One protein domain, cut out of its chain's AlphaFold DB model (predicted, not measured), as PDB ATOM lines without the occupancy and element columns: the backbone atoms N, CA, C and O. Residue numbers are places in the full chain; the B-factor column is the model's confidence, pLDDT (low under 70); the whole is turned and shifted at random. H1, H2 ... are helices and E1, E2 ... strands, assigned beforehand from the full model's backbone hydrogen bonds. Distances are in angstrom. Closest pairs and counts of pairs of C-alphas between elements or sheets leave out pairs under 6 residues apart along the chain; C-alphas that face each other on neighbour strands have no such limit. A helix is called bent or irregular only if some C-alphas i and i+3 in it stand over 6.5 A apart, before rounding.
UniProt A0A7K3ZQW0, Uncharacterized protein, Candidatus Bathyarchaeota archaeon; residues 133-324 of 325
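Overview. This is residues 133 to 324 of the 325 residues of an uncharacterized protein of Candidatus Bathyarchaeota archaeon (UniProt A0A7K3ZQW0). A bundle of six helices runs along the longest axis, with H5 in its middle; H1 and H4 pack on one side of H5, and H6, H7 and H8 on its other sides. Away from H5, the small strand hairpin E1 and E2 and the short helices H2 and H3 make a cover over H1 and H4. The printed part has 192 residues, with eight named helices and two named strands in the order H1 H2 E1 E2 H3 H4 H5 H6 H7 H8; the one sheet, E1 - E2, is antiparallel and the class is mostly helix. The whole is compact, with a radius of gyration of the C-alphas of 16.8 A and spans of 50 by 37 by 24 A.

Along the chain. Look first at the sheet: E1 is residues 180 to 183, 10.1 A from first to last C-alpha, and E2 is residues 191 to 194, 10.3 A. Before E1, find C-alpha 133 at (33.167, 39.490, 1.888), where H1, residues 133 to 161, begins; it ends with C-alpha 161 at (3.746, 31.413, -28.202), and its first and last C-alphas are 42.9 A apart. H1 is neither bent nor irregular, but only just: C-alphas 145 and 148 are 6.3 A apart. H2 is residues 167 to 177, 15.5 A. After E2, H3 is residues 196 to 203, 10.5 A, and H4 is residues 207 to 226, 28.3 A. H5, residues 241 to 263, spans 32.6 A. H6 is residues 269 to 280, 16.8 A, and H7 is residues 291 to 302, 17.9 A. H8 is residues 307 to 322, 23.0 A, and ends with C-alpha 322 at (16.347, 35.534, -2.539).

Arrangement. Begin at the hairpin E1 and E2, antiparallel at 176 degrees, where N 181 and O 193 are 2.9 A apart and N 193 and O 181 are 2.8 A apart, both within hydrogen-bond range. From E2, look to H4: their closest C-alphas, Ile 193 and Val 217, are 6.8 A apart. H3 and H4, a helical hairpin, touch at Ala 201 and Thr 210, 4.9 A between C-alphas, with residues 207 to 214 of H4 alone. H2 touches H3, closest at C-alphas 174 and 199, 6.1 A, and H1, closest at C-alphas 173 and 152, 5.4 A. H1 and H4 touch at Ser 153 and Thr 214, C-alphas 5.7 A apart, opposite ways at a shallow tilt of 20 degrees. H5 is the hub and touches five helices. H1 runs the same way as H5 at a shallow tilt of 13 degrees, with the C-alphas of Ile 158 and Leu 259 closest, 6.1 A. H5 and H6 are a helical hairpin at a shallow tilt of 31 degrees, the closest C-alphas those of Ala 250 and Leu 278, 5.7 A. H7 and H8, another, come closest at the C-alphas of Val 301 and Arg 307, 4.5 A. The six helices H1, H4, H5, H6, H7 and H8 form an up and down bundle, each running against the one before it. H4 and H6 are apart. Every O i to N i+4 pair is within hydrogen-bond range in H3, H4, H5, H6 and H8; the counts are 23 of 25 in H1, 6 of 7 in H2 and 5 of 8 in H7.

Size, cuts and confidence. The two farthest C-alphas, those of Arg 164 and Ser 236, are 50.4 A apart. The printed part has no cut. The link from H4 to H5, residues 227 to 240, is long. Mean pLDDT of the printed part is 87.6; residues 162 to 163 and 323 to 324 are under 70.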
ATOM      1  N   ALA A 133      34.215  38.477   1.891       87.25
ATOM      2  CA  ALA A 133      33.167  39.490   1.888       87.25
ATOM      3  C   ALA A 133      32.982  40.118   0.499       87.25
ATOM      4  O   ALA A 133      31.850  40.236   0.033       87.25
ATOM      5  N   GLN A 134      34.082  40.459  -0.184       89.44
ATOM      6  CA  GLN A 134      34.012  40.992  -1.544       89.44
ATOM      7  C   GLN A 134      33.426  39.966  -2.516       89.44
ATOM      8  O   GLN A 134      32.552  40.304  -3.305       89.44
ATOM      9  N   ARG A 135      33.854  38.701  -2.434       88.81
ATOM     10  CA  ARG A 135      33.329  37.651  -3.312       88.81
ATOM     11  C   ARG A 135      31.846  37.384  -3.101       88.81
ATOM     12  O   ARG A 135      31.118  37.219  -4.074       88.81
ATOM     13  N   ARG A 136      31.388  37.408  -1.852       87.75
ATOM     14  CA  ARG A 136      29.963  37.316  -1.527       87.75
ATOM     15  C   ARG A 136      29.173  38.460  -2.166       87.75
ATOM     16  O   ARG A 136      28.130  38.216  -2.764       87.75
ATOM     17  N   ALA A 137      29.675  39.689  -2.048       88.94
ATOM     18  CA  ALA A 137      29.035  40.859  -2.642       88.94
ATOM     19  C   ALA A 137      28.974  40.756  -4.175       88.94
ATOM     20  O   ALA A 137      27.918  40.990  -4.760       88.94
ATOM     21  N   ASP A 138      30.073  40.336  -4.809       90.62
ATOM     22  CA  ASP A 138      30.150  40.126  -6.256       90.62
ATOM     23  C   ASP A 138      29.142  39.059  -6.727       90.62
ATOM     24  O   ASP A 138      28.444  39.272  -7.719       90.62
ATOM     25  N   LEU A 139      29.025  37.932  -6.011       90.62
ATOM     26  CA  LEU A 139      28.068  36.864  -6.329       90.62
ATOM     27  C   LEU A 139      26.619  37.312  -6.165       90.62
ATOM     28  O   LEU A 139      25.797  37.049  -7.040       90.62
ATOM     29  N   LEU A 140      26.299  37.988  -5.061       89.19
ATOM     30  CA  LEU A 140      24.943  38.468  -4.807       89.19
ATOM     31  C   LEU A 140      24.509  39.462  -5.887       89.19
ATOM     32  O   LEU A 140      23.423  39.331  -6.447       89.19
ATOM     33  N   ASN A 141      25.388  40.409  -6.220       89.00
ATOM     34  CA  ASN A 141      25.159  41.364  -7.297       89.00
ATOM     35  C   ASN A 141      24.931  40.646  -8.634       89.00
ATOM     36  O   ASN A 141      23.987  40.952  -9.359       89.00
ATOM     37  N   LEU A 142      25.752  39.639  -8.938       91.38
ATOM     38  CA  LEU A 142      25.622  38.861 -10.162       91.38
ATOM     39  C   LEU A 142      24.285  38.105 -10.242       91.38
ATOM     40  O   LEU A 142      23.643  38.124 -11.293       91.38
ATOM     41  N   ILE A 143      23.849  37.466  -9.150       91.25
ATOM     42  CA  ILE A 143      22.540  36.801  -9.083       91.25
ATOM     43  C   ILE A 143      21.438  37.830  -9.345       91.25
ATOM     44  O   ILE A 143      20.642  37.648 -10.263       91.25
ATOM     45  N   GLN A 144      21.433  38.937  -8.596       89.31
ATOM     46  CA  GLN A 144      20.408  39.982  -8.686       89.31
ATOM     47  C   GLN A 144      20.300  40.589 -10.086       89.31
ATOM     48  O   GLN A 144      19.194  40.840 -10.557       89.31
ATOM     49  N   LEU A 145      21.428  40.789 -10.764       89.62
ATOM     50  CA  LEU A 145      21.462  41.327 -12.121       89.62
ATOM     51  C   LEU A 145      21.097  40.287 -13.191       89.62
ATOM     52  O   LEU A 145      20.659  40.658 -14.277       89.62
ATOM     53  N   SER A 146      21.230  38.992 -12.890       92.00
ATOM     54  CA  SER A 146      20.857  37.915 -13.815       92.00
ATOM     55  C   SER A 146      19.345  37.667 -13.853       92.00
ATOM     56  O   SER A 146      18.818  37.351 -14.918       92.00
ATOM     57  N   LEU A 147      18.617  37.838 -12.740       92.19
ATOM     58  CA  LEU A 147      17.170  37.552 -12.697       92.19
ATOM     59  C   LEU A 147      16.353  38.370 -13.721       92.19
ATOM     60  O   LEU A 147      15.544  37.765 -14.421       92.19
ATOM     61  N   PRO A 148      16.554  39.695 -13.890       91.06
ATOM     62  CA  PRO A 148      15.823  40.475 -14.894       91.06
ATOM     63  C   PRO A 148      16.108  40.049 -16.341       91.06
ATOM     64  O   PRO A 148      15.238  40.173 -17.206       91.06
ATOM     65  N   ILE A 149      17.313  39.534 -16.615       92.81
ATOM     66  CA  ILE A 149      17.677  39.001 -17.936       92.81
ATOM     67  C   ILE A 149      16.904  37.717 -18.205       92.81
ATOM     68  O   ILE A 149      16.366  37.540 -19.300       92.81
ATOM     69  N   VAL A 150      16.826  36.838 -17.200       94.50
ATOM     70  CA  VAL A 150      16.028  35.611 -17.268       94.50
ATOM     71  C   VAL A 150      14.558  35.955 -17.488       94.50
ATOM     72  O   VAL A 150      13.967  35.442 -18.433       94.50
ATOM     73  N   ASP A 151      14.000  36.882 -16.707       93.50
ATOM     74  CA  ASP A 151      12.613  37.341 -16.851       93.50
ATOM     75  C   ASP A 151      12.309  37.820 -18.259       93.50
ATOM     76  O   ASP A 151      11.434  37.269 -18.920       93.50
ATOM     77  N   SER A 152      13.075  38.804 -18.737       93.12
ATOM     78  CA  SER A 152      12.836  39.421 -20.042       93.12
ATOM     79  C   SER A 152      12.983  38.398 -21.169       93.12
ATOM     80  O   SER A 152      12.225  38.417 -22.136       93.12
ATOM     81  N   SER A 153      13.923  37.456 -21.030       95.31
ATOM     82  CA  SER A 153      14.094  36.365 -21.992       95.31
ATOM     83  C   SER A 153      12.883  35.428 -22.002       95.31
ATOM     84  O   SER A 153      12.363  35.103 -23.068       95.31
ATOM     85  N   PHE A 154      12.383  35.013 -20.838       94.38
ATOM     86  CA  PHE A 154      11.182  34.180 -20.776       94.38
ATOM     87  C   PHE A 154       9.918  34.931 -21.207       94.38
ATOM     88  O   PHE A 154       9.055  34.324 -21.832       94.38
ATOM     89  N   ASP A 155       9.823  36.237 -20.968       92.19
ATOM     90  CA  ASP A 155       8.697  37.062 -21.421       92.19
ATOM     91  C   ASP A 155       8.644  37.169 -22.947       92.19
ATOM     92  O   ASP A 155       7.568  37.059 -23.540       92.19
ATOM     93  N   ILE A 156       9.807  37.271 -23.602       93.56
ATOM     94  CA  ILE A 156       9.912  37.144 -25.060       93.56
ATOM     95  C   ILE A 156       9.414  35.762 -25.512       93.56
ATOM     96  O   ILE A 156       8.582  35.679 -26.418       93.56
ATOM     97  N   LEU A 157       9.875  34.672 -24.884       93.38
ATOM     98  CA  LEU A 157       9.469  33.308 -25.256       93.38
ATOM     99  C   LEU A 157       7.962  33.069 -25.065       93.38
ATOM    100  O   LEU A 157       7.312  32.500 -25.945       93.38
ATOM    101  N   ILE A 158       7.397  33.550 -23.957       89.00
ATOM    102  CA  ILE A 158       5.960  33.508 -23.665       89.00
ATOM    103  C   ILE A 158       5.178  34.301 -24.724       89.00
ATOM    104  O   ILE A 158       4.197  33.793 -25.276       89.00
ATOM    105  N   GLY A 159       5.631  35.517 -25.052       88.25
ATOM    106  CA  GLY A 159       4.995  36.385 -26.048       88.25
ATOM    107  C   GLY A 159       4.968  35.780 -27.455       88.25
ATOM    108  O   GLY A 159       3.984  35.935 -28.181       88.25
ATOM    109  N   LEU A 160       6.006  35.023 -27.831       90.12
ATOM    110  CA  LEU A 160       6.081  34.338 -29.127       90.12
ATOM    111  C   LEU A 160       5.091  33.173 -29.268       90.12
ATOM    112  O   LEU A 160       4.726  32.825 -30.392       90.12
ATOM    113  N   HIS A 161       4.659  32.559 -28.164       81.06
ATOM    114  CA  HIS A 161       3.746  31.413 -28.202       81.06
ATOM    115  C   HIS A 161       2.261  31.814 -28.309       81.06
ATOM    116  O   HIS A 161       1.405  30.992 -28.650       81.06
ATOM    117  N   ALA A 162       1.910  33.070 -28.029       65.31
ATOM    118  CA  ALA A 162       0.524  33.511 -28.116       65.31
ATOM    119  C   ALA A 162      -0.048  33.284 -29.534       65.31
ATOM    120  O   ALA A 162       0.617  33.535 -30.538       65.31
ATOM    121  N   LYS A 163      -1.320  32.850 -29.635       65.88
ATOM    122  CA  LYS A 163      -2.029  32.597 -30.919       65.88
ATOM    123  C   LYS A 163      -1.926  33.763 -31.917       65.88
ATOM    124  O   LYS A 163      -2.137  33.570 -33.113       65.88
ATOM    125  N   ARG A 164      -1.661  34.970 -31.416       71.00
ATOM    126  CA  ARG A 164      -1.221  36.140 -32.171       71.00
ATOM    127  C   ARG A 164      -0.032  36.734 -31.427       71.00
ATOM    128  O   ARG A 164      -0.185  37.101 -30.267       71.00
ATOM    129  N   VAL A 165       1.112  36.807 -32.096       85.88
ATOM    130  CA  VAL A 165       2.323  37.423 -31.551       85.88
ATOM    131  C   VAL A 165       2.113  38.934 -31.481       85.88
ATOM    132  O   VAL A 165       1.901  39.572 -32.516       85.88
ATOM    133  N   ASP A 166       2.157  39.499 -30.276       88.44
ATOM    134  CA  ASP A 166       2.197  40.948 -30.078       88.44
ATOM    135  C   ASP A 166       3.653  41.425 -30.152       88.44
ATOM    136  O   ASP A 166       4.403  41.404 -29.175       88.44
ATOM    137  N   TRP A 167       4.069  41.832 -31.350       92.38
ATOM    138  CA  TRP A 167       5.428  42.312 -31.587       92.38
ATOM    139  C   TRP A 167       5.760  43.596 -30.829       92.38
ATOM    140  O   TRP A 167       6.922  43.795 -30.493       92.38
ATOM    141  N   HIS A 168       4.768  44.440 -30.530       90.56
ATOM    142  CA  HIS A 168       5.009  45.662 -29.769       90.56
ATOM    143  C   HIS A 168       5.362  45.332 -28.316       90.56
ATOM    144  O   HIS A 168       6.294  45.902 -27.751       90.56
ATOM    145  N   GLN A 169       4.663  44.352 -27.740       89.25
ATOM    146  CA  GLN A 169       4.972  43.841 -26.410       89.25
ATOM    147  C   GLN A 169       6.358  43.177 -26.358       89.25
ATOM    148  O   GLN A 169       7.145  43.471 -25.459       89.25
ATOM    149  N   ILE A 170       6.689  42.332 -27.343       91.62
ATOM    150  CA  ILE A 170       8.004  41.670 -27.428       91.62
ATOM    151  C   ILE A 170       9.138  42.686 -27.573       91.62
ATOM    152  O   ILE A 170      10.179  42.530 -26.936       91.62
ATOM    153  N   GLU A 171       8.939  43.738 -28.369       90.81
ATOM    154  CA  GLU A 171       9.911  44.823 -28.503       90.81
ATOM    155  C   GLU A 171      10.139  45.549 -27.169       90.81
ATOM    156  O   GLU A 171      11.279  45.860 -26.823       90.81
ATOM    157  N   GLY A 172       9.088  45.752 -26.367       89.62
ATOM    158  CA  GLY A 172       9.224  46.285 -25.007       89.62
ATOM    159  C   GLY A 172      10.097  45.403 -24.102       89.62
ATOM    160  O   GLY A 172      10.971  45.906 -23.386       89.62
ATOM    161  N   TYR A 173       9.926  44.080 -24.169       89.56
ATOM    162  CA  TYR A 173      10.764  43.142 -23.416       89.56
ATOM    163  C   TYR A 173      12.216  43.136 -23.906       89.56
ATOM    164  O   TYR A 173      13.134  43.191 -23.087       89.56
ATOM    165  N   SER A 174      12.455  43.151 -25.222       88.25
ATOM    166  CA  SER A 174      13.821  43.191 -25.759       88.25
ATOM    167  C   SER A 174      14.538  44.503 -25.445       88.25
ATOM    168  O   SER A 174      15.734  44.494 -25.175       88.25
ATOM    169  N   GLN A 175      13.824  45.633 -25.409       85.88
ATOM    170  CA  GLN A 175      14.400  46.917 -24.995       85.88
ATOM    171  C   GLN A 175      14.860  46.908 -23.532       85.88
ATOM    172  O   GLN A 175      15.860  47.548 -23.206       85.88
ATOM    173  N   THR A 176      14.176  46.156 -22.666       80.44
ATOM    174  CA  THR A 176      14.537  46.025 -21.242       80.44
ATOM    175  C   THR A 176      15.876  45.302 -21.049       80.44
ATOM    176  O   THR A 176      16.600  45.600 -20.102       80.44
ATOM    177  N   LEU A 177      16.254  44.415 -21.977       79.94
ATOM    178  CA  LEU A 177      17.571  43.766 -21.992       79.94
ATOM    179  C   LEU A 177      18.711  44.733 -22.372       79.94
ATOM    180  O   LEU A 177      19.862  44.512 -21.995       79.94
ATOM    181  N   GLY A 178      18.405  45.815 -23.094       77.25
ATOM    182  CA  GLY A 178      19.402  46.719 -23.665       77.25
ATOM    183  C   GLY A 178      20.153  46.107 -24.856       77.25
ATOM    184  O   GLY A 178      19.727  45.114 -25.438       77.25
ATOM    185  N   LEU A 179      21.275  46.723 -25.253       72.88
ATOM    186  CA  LEU A 179      22.118  46.220 -26.353       72.88
ATOM    187  C   LEU A 179      23.141  45.184 -25.878       72.88
ATOM    188  O   LEU A 179      23.445  44.234 -26.590       72.88
ATOM    189  N   SER A 180      23.680  45.370 -24.676       79.81
ATOM    190  CA  SER A 180      24.628  44.449 -24.066       79.81
ATOM    191  C   SER A 180      24.596  44.571 -22.550       79.81
ATOM    192  O   SER A 180      24.227  45.607 -21.991       79.81
ATOM    193  N   PHE A 181      25.014  43.499 -21.891       83.25
ATOM    194  CA  PHE A 181      25.149  43.419 -20.450       83.25
ATOM    195  C   PHE A 181      26.537  42.906 -20.111       83.25
ATOM    196  O   PHE A 181      26.919  41.815 -20.524       83.25
ATOM    197  N   ASN A 182      27.291  43.717 -19.375       85.88
ATOM    198  CA  ASN A 182      28.658  43.423 -18.980       85.88
ATOM    199  C   ASN A 182      28.783  43.630 -17.476       85.88
ATOM    200  O   ASN A 182      28.545  44.734 -16.982       85.88
ATOM    201  N   ILE A 183      29.157  42.573 -16.763       82.62
ATOM    202  CA  ILE A 183      29.490  42.633 -15.347       82.62
ATOM    203  C   ILE A 183      30.962  42.298 -15.184       82.62
ATOM    204  O   ILE A 183      31.386  41.168 -15.436       82.62
ATOM    205  N   ASP A 184      31.695  43.280 -14.672       85.06
ATOM    206  CA  ASP A 184      33.051  43.111 -14.177       85.06
ATOM    207  C   ASP A 184      33.013  42.993 -12.652       85.06
ATOM    208  O   ASP A 184      32.787  43.966 -11.931       85.06
ATOM    209  N   CYS A 185      33.243  41.780 -12.156       83.19
ATOM    210  CA  CYS A 185      33.382  41.505 -10.731       83.19
ATOM    211  C   CYS A 185      34.871  41.324 -10.397       83.19
ATOM    212  O   CYS A 185      35.515  40.462 -10.994       83.19
ATOM    213  N   PRO A 186      35.445  42.061  -9.427       83.81
ATOM    214  CA  PRO A 186      36.864  41.946  -9.075       83.81
ATOM    215  C   PRO A 186      37.303  40.529  -8.702       83.81
ATOM    216  O   PRO A 186      38.475  40.176  -8.842       83.81
ATOM    217  N   THR A 187      36.377  39.726  -8.177       85.12
ATOM    218  CA  THR A 187      36.671  38.380  -7.697       85.12
ATOM    219  C   THR A 187      36.060  37.273  -8.551       85.12
ATOM    220  O   THR A 187      36.276  36.111  -8.220       85.12
ATOM    221  N   LEU A 188      35.330  37.563  -9.626       88.31
ATOM    222  CA  LEU A 188      34.697  36.535 -10.460       88.31
ATOM    223  C   LEU A 188      35.125  36.691 -11.923       88.31
ATOM    224  O   LEU A 188      35.580  37.765 -12.315       88.31
ATOM    225  N   PRO A 189      35.000  35.639 -12.748       88.88
ATOM    226  CA  PRO A 189      35.092  35.802 -14.192       88.88
ATOM    227  C   PRO A 189      34.095  36.869 -14.684       88.88
ATOM    228  O   PRO A 189      33.007  36.983 -14.125       88.88
ATOM    229  N   PRO A 190      34.420  37.660 -15.715       89.88
ATOM    230  CA  PRO A 190      33.461  38.613 -16.261       89.88
ATOM    231  C   PRO A 190      32.298  37.882 -16.949       89.88
ATOM    232  O   PRO A 190      32.504  36.860 -17.613       89.88
ATOM    233  N   LEU A 191      31.084  38.425 -16.827       90.12
ATOM    234  CA  LEU A 191      29.906  37.978 -17.577       90.12
ATOM    235  C   LEU A 191      29.548  39.036 -18.620       90.12
ATOM    236  O   LEU A 191      29.166  40.149 -18.268       90.12
ATOM    237  N   SER A 192      29.654  38.668 -19.896       91.12
ATOM    238  CA  SER A 192      29.298  39.508 -21.041       91.12
ATOM    239  C   SER A 192      28.214  38.823 -21.861       91.12
ATOM    240  O   SER A 192      28.373  37.674 -22.274       91.12
ATOM    241  N   ILE A 193      27.135  39.546 -22.138       91.69
ATOM    242  CA  ILE A 193      26.000  39.090 -22.935       91.69
ATOM    243  C   ILE A 193      25.708  40.151 -23.991       91.69
ATOM    244  O   ILE A 193      25.564  41.332 -23.676       91.69
ATOM    245  N   ASP A 194      25.631  39.718 -25.244       89.94
ATOM    246  CA  ASP A 194      25.243  40.552 -26.379       89.94
ATOM    247  C   ASP A 194      23.788  40.251 -26.759       89.94
ATOM    248  O   ASP A 194      23.434  39.100 -27.031       89.94
ATOM    249  N   PHE A 195      22.951  41.287 -26.771       92.25
ATOM    250  CA  PHE A 195      21.534  41.196 -27.122       92.25
ATOM    251  C   PHE A 195      21.241  41.705 -28.534       92.25
ATOM    252  O   PHE A 195      20.091  41.644 -28.973       92.25
ATOM    253  N   ALA A 196      22.245  42.174 -29.284       92.38
ATOM    254  CA  ALA A 196      22.052  42.739 -30.619       92.38
ATOM    255  C   ALA A 196      21.358  41.759 -31.581       92.38
ATOM    256  O   ALA A 196      20.536  42.166 -32.406       92.38
ATOM    257  N   ALA A 197      21.648  40.460 -31.456       93.12
ATOM    258  CA  ALA A 197      21.000  39.419 -32.248       93.12
ATOM    259  C   ALA A 197      19.506  39.261 -31.899       93.12
ATOM    260  O   ALA A 197      18.685  39.105 -32.804       93.12
ATOM    261  N   VAL A 198      19.147  39.368 -30.613       94.25
ATOM    262  CA  VAL A 198      17.748  39.356 -30.152       94.25
ATOM    263  C   VAL A 198      17.013  40.579 -30.696       94.25
ATOM    264  O   VAL A 198      15.990  40.421 -31.356       94.25
ATOM    265  N   ASP A 199      17.560  41.782 -30.505       92.81
ATOM    266  CA  ASP A 199      16.968  43.038 -30.991       92.81
ATOM    267  C   ASP A 199      16.757  43.024 -32.515       92.81
ATOM    268  O   ASP A 199      15.681  43.363 -33.014       92.81
ATOM    269  N   THR A 200      17.754  42.545 -33.263       94.31
ATOM    270  CA  THR A 200      17.659  42.397 -34.723       94.31
ATOM    271  C   THR A 200      16.541  41.430 -35.119       94.31
ATOM    272  O   THR A 200      15.756  41.732 -36.020       94.31
ATOM    273  N   ALA A 201      16.441  40.278 -34.448       94.31
ATOM    274  CA  ALA A 201      15.417  39.280 -34.741       94.31
ATOM    275  C   ALA A 201      13.997  39.774 -34.402       94.31
ATOM    276  O   ALA A 201      13.071  39.534 -35.185       94.31
ATOM    277  N   VAL A 202      13.842  40.511 -33.295       93.25
ATOM    278  CA  VAL A 202      12.572  41.126 -32.880       93.25
ATOM    279  C   VAL A 202      12.122  42.187 -33.882       93.25
ATOM    280  O   VAL A 202      10.988  42.135 -34.356       93.25
ATOM    281  N   LYS A 203      13.014  43.098 -34.290       92.62
ATOM    282  CA  LYS A 203      12.714  44.126 -35.307       92.62
ATOM    283  C   LYS A 203      12.379  43.527 -36.668       92.62
ATOM    284  O   LYS A 203      11.518  44.040 -37.380       92.62
ATOM    285  N   GLY A 204      13.044  42.428 -37.019       92.94
ATOM    286  CA  GLY A 204      12.735  41.638 -38.209       92.94
ATOM    287  C   GLY A 204      11.446  40.818 -38.097       92.94
ATOM    288  O   GLY A 204      11.058  40.191 -39.082       92.94
ATOM    289  N   GLN A 205      10.799  40.798 -36.926       92.88
ATOM    290  CA  GLN A 205       9.610  39.996 -36.622       92.88
ATOM    291  C   GLN A 205       9.793  38.508 -36.967       92.88
ATOM    292  O   GLN A 205       8.876  37.807 -37.408       92.88
ATOM    293  N   ALA A 206      11.012  38.003 -36.773       92.75
ATOM    294  CA  ALA A 206      11.386  36.638 -37.103       92.75
ATOM    295  C   ALA A 206      11.221  35.750 -35.866       92.75
ATOM    296  O   ALA A 206      12.157  35.570 -35.092       92.75
ATOM    297  N   ALA A 207      10.028  35.180 -35.660       92.06
ATOM    298  CA  ALA A 207       9.690  34.443 -34.431       92.06
ATOM    299  C   ALA A 207      10.681  33.316 -34.095       92.06
ATOM    300  O   ALA A 207      11.133  33.191 -32.958       92.06
ATOM    301  N   LYS A 208      11.072  32.524 -35.100       93.44
ATOM    302  CA  LYS A 208      12.025  31.420 -34.923       93.44
ATOM    303  C   LYS A 208      13.422  31.912 -34.539       93.44
ATOM    304  O   LYS A 208      14.057  31.307 -33.678       93.44
ATOM    305  N   ASP A 209      13.898  32.977 -35.179       95.50
ATOM    306  CA  ASP A 209      15.207  33.552 -34.866       95.50
ATOM    307  C   ASP A 209      15.172  34.226 -33.493       95.50
ATOM    308  O   ASP A 209      16.053  33.978 -32.681       95.50
ATOM    309  N   THR A 210      14.097  34.950 -33.172       95.69
ATOM    310  CA  THR A 210      13.893  35.582 -31.860       95.69
ATOM    311  C   THR A 210      13.956  34.545 -30.743       95.69
ATOM    312  O   THR A 210      14.718  34.715 -29.794       95.69
ATOM    313  N   ALA A 211      13.229  33.429 -30.875       94.31
ATOM    314  CA  ALA A 211      13.286  32.340 -29.904       94.31
ATOM    315  C   ALA A 211      14.699  31.746 -29.786       94.31
ATOM    316  O   ALA A 211      15.185  31.526 -28.678       94.31
ATOM    317  N   ARG A 212      15.384  31.508 -30.916       96.50
ATOM    318  CA  ARG A 212      16.747  30.951 -30.926       96.50
ATOM    319  C   ARG A 212      17.739  31.858 -30.198       96.50
ATOM    320  O   ARG A 212      18.473  31.362 -29.347       96.50
ATOM    321  N   GLU A 213      17.766  33.145 -30.533       96.38
ATOM    322  CA  GLU A 213      18.708  34.098 -29.933       96.38
ATOM    323  C   GLU A 213      18.388  34.336 -28.449       96.38
ATOM    324  O   GLU A 213      19.287  34.375 -27.614       96.38
ATOM    325  N   THR A 214      17.104  34.371 -28.087       95.38
ATOM    326  CA  THR A 214      16.672  34.480 -26.683       95.38
ATOM    327  C   THR A 214      17.095  33.257 -25.862       95.38
ATOM    328  O   THR A 214      17.601  33.379 -24.748       95.38
ATOM    329  N   LEU A 215      16.983  32.051 -26.426       94.94
ATOM    330  CA  LEU A 215      17.503  30.839 -25.789       94.94
ATOM    331  C   LEU A 215      19.034  30.849 -25.680       94.94
ATOM    332  O   LEU A 215      19.580  30.257 -24.749       94.94
ATOM    333  N   ALA A 216      19.745  31.497 -26.607       95.69
ATOM    334  CA  ALA A 216      21.197  31.641 -26.527       95.69
ATOM    335  C   ALA A 216      21.611  32.525 -25.337       95.69
ATOM    336  O   ALA A 216      22.521  32.147 -24.602       95.69
ATOM    337  N   VAL A 217      20.894  33.626 -25.081       95.06
ATOM    338  CA  VAL A 217      21.062  34.451 -23.868       95.06
ATOM    339  C   VAL A 217      20.905  33.605 -22.607       95.06
ATOM    340  O   VAL A 217      21.797  33.578 -21.753       95.06
ATOM    341  N   LEU A 218      19.792  32.871 -22.513       95.25
ATOM    342  CA  LEU A 218      19.495  32.009 -21.371       95.25
ATOM    343  C   LEU A 218      20.596  30.960 -21.155       95.25
ATOM    344  O   LEU A 218      21.019  30.739 -20.019       95.25
ATOM    345  N   LYS A 219      21.115  30.363 -22.233       94.38
ATOM    346  CA  LYS A 219      22.242  29.421 -22.172       94.38
ATOM    347  C   LYS A 219      23.541  30.068 -21.710       94.38
ATOM    348  O   LYS A 219      24.291  29.409 -21.000       94.38
ATOM    349  N   THR A 220      23.815  31.315 -22.085       94.56
ATOM    350  CA  THR A 220      25.027  32.033 -21.660       94.56
ATOM    351  C   THR A 220      25.026  32.278 -20.156       94.56
ATOM    352  O   THR A 220      26.000  31.936 -19.487       94.56
ATOM    353  N   VAL A 221      23.922  32.789 -19.605       94.00
ATOM    354  CA  VAL A 221      23.776  33.003 -18.153       94.00
ATOM    355  C   VAL A 221      23.878  31.670 -17.406       94.00
ATOM    356  O   VAL A 221      24.701  31.530 -16.506       94.00
ATOM    357  N   HIS A 222      23.125  30.648 -17.820       93.06
ATOM    358  CA  HIS A 222      23.205  29.315 -17.219       93.06
ATOM    359  C   HIS A 222      24.627  28.721 -17.300       93.06
ATOM    360  O   HIS A 222      25.178  28.221 -16.317       93.06
ATOM    361  N   GLY A 223      25.248  28.809 -18.477       93.38
ATOM    362  CA  GLY A 223      26.609  28.348 -18.742       93.38
ATOM    363  C   GLY A 223      27.641  29.025 -17.845       93.38
ATOM    364  O   GLY A 223      28.534  28.356 -17.335       93.38
ATOM    365  N   TYR A 224      27.476  30.322 -17.580       94.62
ATOM    366  CA  TYR A 224      28.332  31.056 -16.657       94.62
ATOM    367  C   TYR A 224      28.282  30.455 -15.244       94.62
ATOM    368  O   TYR A 224      29.322  30.071 -14.712       94.62
ATOM    369  N   PHE A 225      27.089  30.311 -14.652       93.31
ATOM    370  CA  PHE A 225      26.959  29.806 -13.276       93.31
ATOM    371  C   PHE A 225      27.388  28.343 -13.149       93.31
ATOM    372  O   PHE A 225      28.021  27.967 -12.169       93.31
ATOM    373  N   THR A 226      27.100  27.517 -14.157       90.81
ATOM    374  CA  THR A 226      27.559  26.116 -14.180       90.81
ATOM    375  C   THR A 226      29.064  25.968 -14.410       90.81
ATOM    376  O   THR A 226      29.629  24.943 -14.032       90.81
ATOM    377  N   GLY A 227      29.713  26.974 -15.002       90.50
ATOM    378  CA  GLY A 227      31.159  27.027 -15.207       90.50
ATOM    379  C   GLY A 227      31.952  27.533 -14.000       90.50
ATOM    380  O   GLY A 227      33.183  27.457 -14.020       90.50
ATOM    381  N   LEU A 228      31.282  28.040 -12.957       89.75
ATOM    382  CA  LEU A 228      31.930  28.410 -11.701       89.75
ATOM    383  C   LEU A 228      32.460  27.151 -11.004       89.75
ATOM    384  O   LEU A 228      31.727  26.189 -10.788       89.75
ATOM    385  N   LYS A 229      33.749  27.160 -10.664       85.69
ATOM    386  CA  LYS A 229      34.449  26.012 -10.082       85.69
ATOM    387  C   LYS A 229      34.378  26.046  -8.555       85.69
ATOM    388  O   LYS A 229      34.914  26.994  -7.977       85.69
ATOM    389  N   PRO A 230      33.772  25.049  -7.890       79.25
ATOM    390  CA  PRO A 230      33.634  25.043  -6.432       79.25
ATOM    391  C   PRO A 230      34.971  25.102  -5.684       79.25
ATOM    392  O   PRO A 230      35.037  25.608  -4.568       79.25
ATOM    393  N   GLU A 231      36.054  24.621  -6.300       77.69
ATOM    394  CA  GLU A 231      37.398  24.628  -5.714       77.69
ATOM    395  C   GLU A 231      37.994  26.037  -5.606       77.69
ATOM    396  O   GLU A 231      38.856  26.284  -4.763       77.69
ATOM    397  N   ASP A 232      37.530  26.963  -6.449       75.69
ATOM    398  CA  ASP A 232      37.952  28.365  -6.440       75.69
ATOM    399  C   ASP A 232      37.169  29.202  -5.414       75.69
ATOM    400  O   ASP A 232      37.408  30.413  -5.283       75.69
ATOM    401  N   ASP A 233      36.242  28.568  -4.692       80.44
ATOM    402  CA  ASP A 233      35.305  29.211  -3.790       80.44
ATOM    403  C   ASP A 233      35.601  28.979  -2.303       80.44
ATOM    404  O   ASP A 233      36.404  28.137  -1.898       80.44
ATOM    405  N   LEU A 234      34.952  29.775  -1.457       78.75
ATOM    406  CA  LEU A 234      35.092  29.735  -0.012       78.75
ATOM    407  C   LEU A 234      33.848  29.080   0.598       78.75
ATOM    408  O   LEU A 234      32.954  29.762   1.091       78.75
ATOM    409  N   ALA A 235      33.827  27.744   0.593       71.06
ATOM    410  CA  ALA A 235      32.674  26.915   0.971       71.06
ATOM    411  C   ALA A 235      32.041  27.242   2.340       71.06
ATOM    412  O   ALA A 235      30.860  26.982   2.553       71.06
ATOM    413  N   SER A 236      32.803  27.819   3.275       72.69
ATOM    414  CA  SER A 236      32.313  28.227   4.599       72.69
ATOM    415  C   SER A 236      31.481  29.518   4.602       72.69
ATOM    416  O   SER A 236      31.040  29.942   5.670       72.69
ATOM    417  N   PHE A 237      31.295  30.173   3.454       74.81
ATOM    418  CA  PHE A 237      30.582  31.442   3.332       74.81
ATOM    419  C   PHE A 237      29.407  31.314   2.362       74.81
ATOM    420  O   PHE A 237      29.550  30.742   1.291       74.81
ATOM    421  N   ASN A 238      28.259  31.890   2.724       80.19
ATOM    422  CA  ASN A 238      27.069  31.937   1.873       80.19
ATOM    423  C   ASN A 238      26.784  33.379   1.411       80.19
ATOM    424  O   ASN A 238      26.941  34.282   2.238       80.19
ATOM    425  N   PRO A 239      26.326  33.595   0.160       85.56
ATOM    426  CA  PRO A 239      26.337  32.617  -0.928       85.56
ATOM    427  C   PRO A 239      27.733  32.165  -1.356       85.56
ATOM    428  O   PRO A 239      28.645  32.979  -1.488       85.56
ATOM    429  N   ASN A 240      27.833  30.861  -1.618       88.56
ATOM    430  CA  ASN A 240      28.905  30.211  -2.363       88.56
ATOM    431  C   ASN A 240      28.425  29.917  -3.803       88.56
ATOM    432  O   ASN A 240      27.271  30.174  -4.156       88.56
ATOM    433  N   PHE A 241      29.303  29.397  -4.654       90.62
ATOM    434  CA  PHE A 241      29.056  29.117  -6.065       90.62
ATOM    435  C   PHE A 241      27.983  28.055  -6.261       90.62
ATOM    436  O   PHE A 241      27.156  28.208  -7.155       90.62
ATOM    437  N   GLU A 242      27.952  27.020  -5.420       89.56
ATOM    438  CA  GLU A 242      26.905  25.995  -5.485       89.56
ATOM    439  C   GLU A 242      25.534  26.594  -5.169       89.56
ATOM    440  O   GLU A 242      24.583  26.371  -5.915       89.56
ATOM    441  N   LEU A 243      25.444  27.441  -4.142       88.88
ATOM    442  CA  LEU A 243      24.205  28.136  -3.811       88.88
ATOM    443  C   LEU A 243      23.793  29.120  -4.909       88.88
ATOM    444  O   LEU A 243      22.622  29.179  -5.271       88.88
ATOM    445  N   ALA A 244      24.741  29.866  -5.481       90.69
ATOM    446  CA  ALA A 244      24.471  30.784  -6.586       90.69
ATOM    447  C   ALA A 244      23.959  30.042  -7.831       90.69
ATOM    448  O   ALA A 244      22.983  30.454  -8.458       90.69
ATOM    449  N   LYS A 245      24.594  28.916  -8.163       91.88
ATOM    450  CA  LYS A 245      24.188  28.030  -9.252       91.88
ATOM    451  C   LYS A 245      22.802  27.449  -9.001       91.88
ATOM    452  O   LYS A 245      21.968  27.512  -9.898       91.88
ATOM    453  N   ALA A 246      22.537  26.937  -7.801       91.38
ATOM    454  CA  ALA A 246      21.231  26.404  -7.432       91.38
ATOM    455  C   ALA A 246      20.135  27.483  -7.461       91.38
ATOM    456  O   ALA A 246      19.061  27.233  -7.999       91.38
ATOM    457  N   ALA A 247      20.418  28.700  -6.983       92.00
ATOM    458  CA  ALA A 247      19.499  29.841  -7.038       92.00
ATOM    459  C   ALA A 247      19.096  30.191  -8.474       92.00
ATOM    460  O   ALA A 247      17.912  30.343  -8.774       92.00
ATOM    461  N   ILE A 248      20.076  30.279  -9.375       92.94
ATOM    462  CA  ILE A 248      19.815  30.570 -10.785       92.94
ATOM    463  C   ILE A 248      19.093  29.403 -11.453       92.94
ATOM    464  O   ILE A 248      18.085  29.630 -12.110       92.94
ATOM    465  N   LEU A 249      19.535  28.163 -11.246       93.62
ATOM    466  CA  LEU A 249      18.863  26.980 -11.789       93.62
ATOM    467  C   LEU A 249      17.404  26.898 -11.347       93.62
ATOM    468  O   LEU A 249      16.529  26.735 -12.192       93.62
ATOM    469  N   ALA A 250      17.129  27.092 -10.057       93.75
ATOM    470  CA  ALA A 250      15.771  27.099  -9.530       93.75
ATOM    471  C   ALA A 250      14.927  28.175 -10.218       93.75
ATOM    472  O   ALA A 250      13.797  27.910 -10.619       93.75
ATOM    473  N   TYR A 251      15.489  29.364 -10.438       94.19
ATOM    474  CA  TYR A 251      14.779  30.433 -11.131       94.19
ATOM    475  C   TYR A 251      14.509  30.134 -12.609       94.19
ATOM    476  O   TYR A 251      13.457  30.497 -13.138       94.19
ATOM    477  N   TYR A 252      15.435  29.453 -13.281       94.31
ATOM    478  CA  TYR A 252      15.236  28.968 -14.644       94.31
ATOM    479  C   TYR A 252      14.119  27.937 -14.706       94.31
ATOM    480  O   TYR A 252      13.202  28.092 -15.506       94.31
ATOM    481  N   THR A 253      14.173  26.918 -13.848       94.12
ATOM    482  CA  THR A 253      13.162  25.858 -13.807       94.12
ATOM    483  C   THR A 253      11.792  26.423 -13.443       94.12
ATOM    484  O   THR A 253      10.801  26.049 -14.059       94.12
ATOM    485  N   LEU A 254      11.727  27.395 -12.528       94.44
ATOM    486  CA  LEU A 254      10.501  28.131 -12.229       94.44
ATOM    487  C   LEU A 254       9.913  28.781 -13.486       94.44
ATOM    488  O   LEU A 254       8.732  28.624 -13.775       94.44
ATOM    489  N   ASN A 255      10.731  29.515 -14.237       94.19
ATOM    490  CA  ASN A 255      10.280  30.192 -15.448       94.19
ATOM    491  C   ASN A 255       9.904  29.225 -16.577       94.19
ATOM    492  O   ASN A 255       8.964  29.497 -17.324       94.19
ATOM    493  N   ASP A 256      10.591  28.092 -16.673       92.69
ATOM    494  CA  ASP A 256      10.266  27.025 -17.614       92.69
ATOM    495  C   ASP A 256       8.913  26.380 -17.278       92.69
ATOM    496  O   ASP A 256       8.058  26.250 -18.150       92.69
ATOM    497  N   LEU A 257       8.642  26.118 -15.994       92.81
ATOM    498  CA  LEU A 257       7.330  25.668 -15.516       92.81
ATOM    499  C   LEU A 257       6.223  26.689 -15.822       92.81
ATOM    500  O   LEU A 257       5.133  26.311 -16.257       92.81
ATOM    501  N   LEU A 258       6.489  27.987 -15.632       91.38
ATOM    502  CA  LEU A 258       5.547  29.052 -15.992       91.38
ATOM    503  C   LEU A 258       5.259  29.049 -17.501       91.38
ATOM    504  O   LEU A 258       4.094  29.096 -17.901       91.38
ATOM    505  N   LEU A 259       6.296  28.943 -18.338       89.94
ATOM    506  CA  LEU A 259       6.155  28.835 -19.789       89.94
ATOM    507  C   LEU A 259       5.333  27.597 -20.172       89.94
ATOM    508  O   LEU A 259       4.348  27.733 -20.898       89.94
ATOM    509  N   ALA A 260       5.673  26.425 -19.632       89.75
ATOM    510  CA  ALA A 260       4.975  25.160 -19.850       89.75
ATOM    511  C   ALA A 260       3.467  25.279 -19.549       89.75
ATOM    512  O   ALA A 260       2.613  24.876 -20.351       89.75
ATOM    513  N   LYS A 261       3.111  25.941 -18.438       88.38
ATOM    514  CA  LYS A 261       1.710  26.226 -18.087       88.38
ATOM    515  C   LYS A 261       1.032  27.166 -19.082       88.38
ATOM    516  O   LYS A 261      -0.117  26.924 -19.452       88.38
ATOM    517  N   VAL A 262       1.715  28.212 -19.553       85.50
ATOM    518  CA  VAL A 262       1.159  29.134 -20.559       85.50
ATOM    519  C   VAL A 262       0.907  28.435 -21.896       85.50
ATOM    520  O   VAL A 262      -0.117  28.702 -22.540       85.50
ATOM    521  N   ILE A 263       1.807  27.541 -22.310       85.06
ATOM    522  CA  ILE A 263       1.690  26.814 -23.580       85.06
ATOM    523  C   ILE A 263       0.742  25.606 -23.504       85.06
ATOM    524  O   ILE A 263       0.360  25.060 -24.539       85.06
ATOM    525  N   GLY A 264       0.301  25.233 -22.299       83.62
ATOM    526  CA  GLY A 264      -0.601  24.104 -22.069       83.62
ATOM    527  C   GLY A 264       0.092  22.746 -22.174       83.62
ATOM    528  O   GLY A 264      -0.540  21.762 -22.573       83.62
ATOM    529  N   GLU A 265       1.384  22.692 -21.848       85.75
ATOM    530  CA  GLU A 265       2.137  21.448 -21.749       85.75
ATOM    531  C   GLU A 265       1.571  20.571 -20.626       85.75
ATOM    532  O   GLU A 265       1.214  21.046 -19.547       85.75
ATOM    533  N   LYS A 266       1.407  19.278 -20.919       79.31
ATOM    534  CA  LYS A 266       0.677  18.348 -20.044       79.31
ATOM    535  C   LYS A 266       1.573  17.573 -19.089       79.31
ATOM    536  O   LYS A 266       1.065  17.063 -18.096       79.31
ATOM    537  N   ASP A 267       2.854  17.442 -19.409       88.88
ATOM    538  CA  ASP A 267       3.812  16.692 -18.606       88.88
ATOM    539  C   ASP A 267       4.963  17.610 -18.218       88.88
ATOM    540  O   ASP A 267       5.859  17.854 -19.013       88.88
ATOM    541  N   THR A 268       4.894  18.129 -16.997       88.94
ATOM    542  CA  THR A 268       5.954  18.928 -16.363       88.94
ATOM    543  C   THR A 268       6.482  18.229 -15.109       88.94
ATOM    544  O   THR A 268       6.982  18.860 -14.179       88.94
ATOM    545  N   SER A 269       6.240  16.917 -15.000       90.44
ATOM    546  CA  SER A 269       6.451  16.166 -13.759       90.44
ATOM    547  C   SER A 269       7.925  16.116 -13.363       90.44
ATOM    548  O   SER A 269       8.250  16.203 -12.180       90.44
ATOM    549  N   LYS A 270       8.825  16.031 -14.346       92.56
ATOM    550  CA  LYS A 270      10.274  15.995 -14.119       92.56
ATOM    551  C   LYS A 270      10.805  17.350 -13.676       92.56
ATOM    552  O   LYS A 270      11.629  17.408 -12.772       92.56
ATOM    553  N   GLU A 271      10.319  18.417 -14.292       92.88
ATOM    554  CA  GLU A 271      10.686  19.797 -14.003       92.88
ATOM    555  C   GLU A 271      10.212  20.192 -12.603       92.88
ATOM    556  O   GLU A 271      10.958  20.838 -11.876       92.88
ATOM    557  N   VAL A 272       9.020  19.742 -12.189       92.75
ATOM    558  CA  VAL A 272       8.518  19.925 -10.817       92.75
ATOM    559  C   VAL A 272       9.425  19.228  -9.805       92.75
ATOM    560  O   VAL A 272       9.887  19.883  -8.876       92.75
ATOM    561  N   VAL A 273       9.734  17.941 -10.004       93.69
ATOM    562  CA  VAL A 273      10.625  17.197  -9.093       93.69
ATOM    563  C   VAL A 273      12.001  17.858  -9.020       93.69
ATOM    564  O   VAL A 273      12.530  18.079  -7.936       93.69
ATOM    565  N   TYR A 274      12.562  18.240 -10.169       93.56
ATOM    566  CA  TYR A 274      13.859  18.908 -10.220       93.56
ATOM    567  C   TYR A 274      13.840  20.280  -9.532       93.56
ATOM    568  O   TYR A 274      14.782  20.639  -8.828       93.56
ATOM    569  N   PHE A 275      12.757  21.045  -9.689       93.75
ATOM    570  CA  PHE A 275      12.578  22.315  -8.994       93.75
ATOM    571  C   PHE A 275      12.521  22.122  -7.476       93.75
ATOM    572  O   PHE A 275      13.197  22.845  -6.749       93.75
ATOM    573  N   GLU A 276      11.781  21.124  -6.990       92.19
ATOM    574  CA  GLU A 276      11.732  20.788  -5.564       92.19
ATOM    575  C   GLU A 276      13.113  20.406  -5.016       92.19
ATOM    576  O   GLU A 276      13.522  20.933  -3.981       92.19
ATOM    577  N   GLU A 277      13.867  19.564  -5.730       92.06
ATOM    578  CA  GLU A 277      15.243  19.194  -5.364       92.06
ATOM    579  C   GLU A 277      16.163  20.422  -5.262       92.06
ATOM    580  O   GLU A 277      16.957  20.539  -4.323       92.06
ATOM    581  N   LEU A 278      16.038  21.366  -6.199       92.06
ATOM    582  CA  LEU A 278      16.792  22.618  -6.169       92.06
ATOM    583  C   LEU A 278      16.405  23.486  -4.968       92.06
ATOM    584  O   LEU A 278      17.292  24.030  -4.311       92.06
ATOM    585  N   LEU A 279      15.117  23.592  -4.635       90.44
ATOM    586  CA  LEU A 279      14.672  24.346  -3.461       90.44
ATOM    587  C   LEU A 279      15.140  23.705  -2.147       90.44
ATOM    588  O   LEU A 279      15.545  24.425  -1.236       90.44
ATOM    589  N   MET A 280      15.171  22.371  -2.060       87.69
ATOM    590  CA  MET A 280      15.718  21.658  -0.897       87.69
ATOM    591  C   MET A 280      17.210  21.940  -0.682       87.69
ATOM    592  O   MET A 280      17.686  21.933   0.451       87.69
ATOM    593  N   SER A 281      17.963  22.242  -1.746       87.12
ATOM    594  CA  SER A 281      19.379  22.617  -1.620       87.12
ATOM    595  C   SER A 281      19.598  23.934  -0.858       87.12
ATOM    596  O   SER A 281      20.719  24.230  -0.443       87.12
ATOM    597  N   PHE A 282      18.535  24.714  -0.639       86.88
ATOM    598  CA  PHE A 282      18.582  25.941   0.149       86.88
ATOM    599  C   PHE A 282      18.444  25.699   1.659       86.88
ATOM    600  O   PHE A 282      18.674  26.625   2.446       86.88
ATOM    601  N   ASP A 283      18.137  24.476   2.096       82.38
ATOM    602  CA  ASP A 283      18.016  24.153   3.514       82.38
ATOM    603  C   ASP A 283      19.318  24.445   4.276       82.38
ATOM    604  O   ASP A 283      20.423  24.077   3.878       82.38
ATOM    605  N   GLY A 284      19.197  25.150   5.404       77.12
ATOM    606  CA  GLY A 284      20.345  25.548   6.228       77.12
ATOM    607  C   GLY A 284      21.161  26.729   5.686       77.12
ATOM    608  O   GLY A 284      22.104  27.160   6.349       77.12
ATOM    609  N   THR A 285      20.785  27.305   4.538       78.00
ATOM    610  CA  THR A 285      21.462  28.488   3.964       78.00
ATOM    611  C   THR A 285      20.895  29.819   4.463       78.00
ATOM    612  O   THR A 285      21.522  30.860   4.276       78.00
ATOM    613  N   GLY A 286      19.735  29.792   5.132       71.81
ATOM    614  CA  GLY A 286      18.997  30.981   5.576       71.81
ATOM    615  C   GLY A 286      17.941  31.467   4.576       71.81
ATOM    616  O   GLY A 286      17.074  32.254   4.956       71.81
ATOM    617  N   ILE A 287      17.958  30.951   3.344       78.50
ATOM    618  CA  ILE A 287      16.896  31.152   2.354       78.50
ATOM    619  C   ILE A 287      15.701  30.283   2.746       78.50
ATOM    620  O   ILE A 287      15.835  29.080   2.964       78.50
ATOM    621  N   LYS A 288      14.517  30.891   2.833       78.00
ATOM    622  CA  LYS A 288      13.265  30.153   3.016       78.00
ATOM    623  C   LYS A 288      12.666  29.865   1.651       78.00
ATOM    624  O   LYS A 288      12.120  30.784   1.054       78.00
ATOM    625  N   ALA A 289      12.739  28.620   1.199       81.12
ATOM    626  CA  ALA A 289      12.025  28.170   0.014       81.12
ATOM    627  C   ALA A 289      10.871  27.246   0.397       81.12
ATOM    628  O   ALA A 289      11.075  26.178   0.963       81.12
ATOM    629  N   ASP A 290       9.653  27.679   0.086       84.31
ATOM    630  CA  ASP A 290       8.444  26.874   0.242       84.31
ATOM    631  C   ASP A 290       8.011  26.374  -1.139       84.31
ATOM    632  O   ASP A 290       7.396  27.109  -1.919       84.31
ATOM    633  N   SER A 291       8.371  25.127  -1.457       84.00
ATOM    634  CA  SER A 291       8.019  24.509  -2.737       84.00
ATOM    635  C   SER A 291       6.508  24.434  -2.943       84.00
ATOM    636  O   SER A 291       6.032  24.699  -4.046       84.00
ATOM    637  N   ALA A 292       5.733  24.167  -1.888       86.00
ATOM    638  CA  ALA A 292       4.280  24.088  -1.969       86.00
ATOM    639  C   ALA A 292       3.662  25.453  -2.299       86.00
ATOM    640  O   ALA A 292       2.736  25.523  -3.112       86.00
ATOM    641  N   ALA A 293       4.198  26.538  -1.732       87.00
ATOM    642  CA  ALA A 293       3.771  27.894  -2.072       87.00
ATOM    643  C   ALA A 293       4.048  28.231  -3.547       87.00
ATOM    644  O   ALA A 293       3.167  28.770  -4.221       87.00
ATOM    645  N   PHE A 294       5.227  27.877  -4.076       88.31
ATOM    646  CA  PHE A 294       5.536  28.093  -5.494       88.31
ATOM    647  C   PHE A 294       4.640  27.281  -6.415       88.31
ATOM    648  O   PHE A 294       4.060  27.841  -7.341       88.31
ATOM    649  N   LEU A 295       4.510  25.978  -6.163       87.19
ATOM    650  CA  LEU A 295       3.692  25.100  -6.995       87.19
ATOM    651  C   LEU A 295       2.222  25.534  -6.967       87.19
ATOM    652  O   LEU A 295       1.594  25.614  -8.019       87.19
ATOM    653  N   GLY A 296       1.703  25.919  -5.796       86.12
ATOM    654  CA  GLY A 296       0.365  26.495  -5.670       86.12
ATOM    655  C   GLY A 296       0.185  27.767  -6.502       86.12
ATOM    656  O   GLY A 296      -0.804  27.895  -7.219       86.12
ATOM    657  N   ALA A 297       1.162  28.676  -6.468       86.56
ATOM    658  CA  ALA A 297       1.119  29.916  -7.239       86.56
ATOM    659  C   ALA A 297       1.287  29.690  -8.760       86.56
ATOM    660  O   ALA A 297       0.670  30.396  -9.559       86.56
ATOM    661  N   ILE A 298       2.057  28.679  -9.181       87.50
ATOM    662  CA  ILE A 298       2.182  28.274 -10.592       87.50
ATOM    663  C   ILE A 298       0.838  27.765 -11.135       87.50
ATOM    664  O   ILE A 298       0.489  28.069 -12.276       87.50
ATOM    665  N   GLU A 299       0.048  27.032 -10.341       85.38
ATOM    666  CA  GLU A 299      -1.276  26.570 -10.784       85.38
ATOM    667  C   GLU A 299      -2.251  27.728 -11.061       85.38
ATOM    668  O   GLU A 299      -3.124  27.611 -11.925       85.38
ATOM    669  N   GLU A 300      -2.076  28.888 -10.419       84.56
ATOM    670  CA  GLU A 300      -2.905  30.069 -10.695       84.56
ATOM    671  C   GLU A 300      -2.692  30.641 -12.107       84.56
ATOM    672  O   GLU A 300      -3.585  31.300 -12.646       84.56
ATOM    673  N   VAL A 301      -1.557  30.348 -12.752       82.44
ATOM    674  CA  VAL A 301      -1.243  30.788 -14.127       82.44
ATOM    675  C   VAL A 301      -2.196  30.171 -15.155       82.44
ATOM    676  O   VAL A 301      -2.465  30.770 -16.202       82.44
ATOM    677  N   ALA A 302      -2.743  28.989 -14.851       75.56
ATOM    678  CA  ALA A 302      -3.724  28.315 -15.695       75.56
ATOM    679  C   ALA A 302      -5.121  28.967 -15.632       75.56
ATOM    680  O   ALA A 302      -5.974  28.664 -16.469       75.56
ATOM    681  N   VAL A 303      -5.369  29.873 -14.674       77.31
ATOM    682  CA  VAL A 303      -6.660  30.553 -14.515       77.31
ATOM    683  C   VAL A 303      -6.802  31.674 -15.546       77.31
ATOM    684  O   VAL A 303      -6.020  32.628 -15.594       77.31
ATOM    685  N   GLU A 304      -7.840  31.575 -16.374       70.25
ATOM    686  CA  GLU A 304      -8.129  32.552 -17.425       70.25
ATOM    687  C   GLU A 304      -8.303  33.969 -16.845       70.25
ATOM    688  O   GLU A 304      -8.979  34.175 -15.837       70.25
ATOM    689  N   GLY A 305      -7.642  34.955 -17.462       71.31
ATOM    690  CA  GLY A 305      -7.657  36.356 -17.022       71.31
ATOM    691  C   GLY A 305      -6.691  36.716 -15.883       71.31
ATOM    692  O   GLY A 305      -6.566  37.898 -15.575       71.31
ATOM    693  N   LYS A 306      -5.985  35.745 -15.282       75.94
ATOM    694  CA  LYS A 306      -4.994  35.991 -14.210       75.94
ATOM    695  C   LYS A 306      -3.545  35.712 -14.604       75.94
ATOM    696  O   LYS A 306      -2.646  35.979 -13.810       75.94
ATOM    697  N   ARG A 307      -3.317  35.201 -15.814       80.06
ATOM    698  CA  ARG A 307      -2.017  34.704 -16.288       80.06
ATOM    699  C   ARG A 307      -0.861  35.663 -16.014       80.06
ATOM    700  O   ARG A 307       0.062  35.289 -15.301       80.06
ATOM    701  N   ASP A 308      -0.929  36.887 -16.528       76.81
ATOM    702  CA  ASP A 308       0.187  37.833 -16.419       76.81
ATOM    703  C   ASP A 308       0.434  38.213 -14.953       76.81
ATOM    704  O   ASP A 308       1.564  38.145 -14.473       76.81
ATOM    705  N   SER A 309      -0.629  38.502 -14.189       81.25
ATOM    706  CA  SER A 309      -0.513  38.792 -12.753       81.25
ATOM    707  C   SER A 309       0.055  37.621 -11.943       81.25
ATOM    708  O   SER A 309       0.814  37.853 -11.004       81.25
ATOM    709  N   ALA A 310      -0.271  36.379 -12.313       84.31
ATOM    710  CA  ALA A 310       0.234  35.181 -11.654       84.31
ATOM    711  C   ALA A 310       1.722  34.959 -11.969       84.31
ATOM    712  O   ALA A 310       2.504  34.733 -11.050       84.31
ATOM    713  N   VAL A 311       2.144  35.127 -13.231       85.56
ATOM    714  CA  VAL A 311       3.565  35.065 -13.629       85.56
ATOM    715  C   VAL A 311       4.393  36.091 -12.851       85.56
ATOM    716  O   VAL A 311       5.408  35.738 -12.244       85.56
ATOM    717  N   PHE A 312       3.940  37.350 -12.798       87.06
ATOM    718  CA  PHE A 312       4.622  38.386 -12.020       87.06
ATOM    719  C   PHE A 312       4.640  38.073 -10.519       87.06
ATOM    720  O   PHE A 312       5.675  38.259  -9.877       87.06
ATOM    721  N   GLY A 313       3.529  37.576  -9.967       88.06
ATOM    722  CA  GLY A 313       3.410  37.215  -8.553       88.06
ATOM    723  C   GLY A 313       4.361  36.091  -8.140       88.06
ATOM    724  O   GLY A 313       5.080  36.228  -7.153       88.06
ATOM    725  N   VAL A 314       4.437  35.019  -8.933       90.19
ATOM    726  CA  VAL A 314       5.327  33.872  -8.684       90.19
ATOM    727  C   VAL A 314       6.800  34.294  -8.712       90.19
ATOM    728  O   VAL A 314       7.571  33.953  -7.813       90.19
ATOM    729  N   ARG A 315       7.203  35.094  -9.709       92.69
ATOM    730  CA  ARG A 315       8.573  35.630  -9.792       92.69
ATOM    731  C   ARG A 315       8.899  36.575  -8.636       92.69
ATOM    732  O   ARG A 315      10.017  36.557  -8.123       92.69
ATOM    733  N   ALA A 316       7.937  37.401  -8.219       90.31
ATOM    734  CA  ALA A 316       8.095  38.284  -7.068       90.31
ATOM    735  C   ALA A 316       8.294  37.491  -5.769       90.31
ATOM    736  O   ALA A 316       9.213  37.817  -5.020       90.31
ATOM    737  N   LEU A 317       7.521  36.416  -5.563       88.69
ATOM    738  CA  LEU A 317       7.688  35.496  -4.433       88.69
ATOM    739  C   LEU A 317       9.119  34.941  -4.383       88.69
ATOM    740  O   LEU A 317       9.758  34.948  -3.334       88.69
ATOM    741  N   PHE A 318       9.651  34.509  -5.532       89.50
ATOM    742  CA  PHE A 318      11.011  33.971  -5.604       89.50
ATOM    743  C   PHE A 318      12.069  35.022  -5.271       89.50
ATOM    744  O   PHE A 318      12.973  34.776  -4.475       89.50
ATOM    745  N   ARG A 319      11.941  36.224  -5.842       88.50
ATOM    746  CA  ARG A 319      12.859  37.330  -5.551       88.50
ATOM    747  C   ARG A 319      12.851  37.723  -4.083       88.50
ATOM    748  O   ARG A 319      13.923  37.953  -3.535       88.50
ATOM    749  N   GLU A 320      11.678  37.792  -3.457       85.81
ATOM    750  CA  GLU A 320      11.557  38.093  -2.029       85.81
ATOM    751  C   GLU A 320      12.343  37.077  -1.194       85.81
ATOM    752  O   GLU A 320      13.148  37.465  -0.351       85.81
ATOM    753  N   GLN A 321      12.226  35.787  -1.508       81.38
ATOM    754  CA  GLN A 321      12.990  34.745  -0.819       81.38
ATOM    755  C   GLN A 321      14.504  34.863  -1.048       81.38
ATOM    756  O   GLN A 321      15.280  34.646  -0.114       81.38
ATOM    757  N   LEU A 322      14.935  35.277  -2.245       78.50
ATOM    758  CA  LEU A 322      16.347  35.534  -2.539       78.50
ATOM    759  C   LEU A 322      16.900  36.804  -1.876       78.50
ATOM    760  O   LEU A 322      18.115  36.916  -1.745       78.50
ATOM    761  N   THR A 323      16.074  37.757  -1.424       69.88
ATOM    762  CA  THR A 323      16.594  38.935  -0.691       69.88
ATOM    763  C   THR A 323      17.248  38.575   0.647       69.88
ATOM    764  O   THR A 323      17.913  39.417   1.250       69.88
ATOM    765  N   HIS A 324      17.089  37.329   1.100       64.12
ATOM    766  CA  HIS A 324      17.708  36.793   2.309       64.12
ATOM    767  C   HIS A 324      19.075  36.108   2.084       64.12
ATOM    768  O   HIS A 324      19.646  35.610   3.057       64.12
TER     769      HIS A 324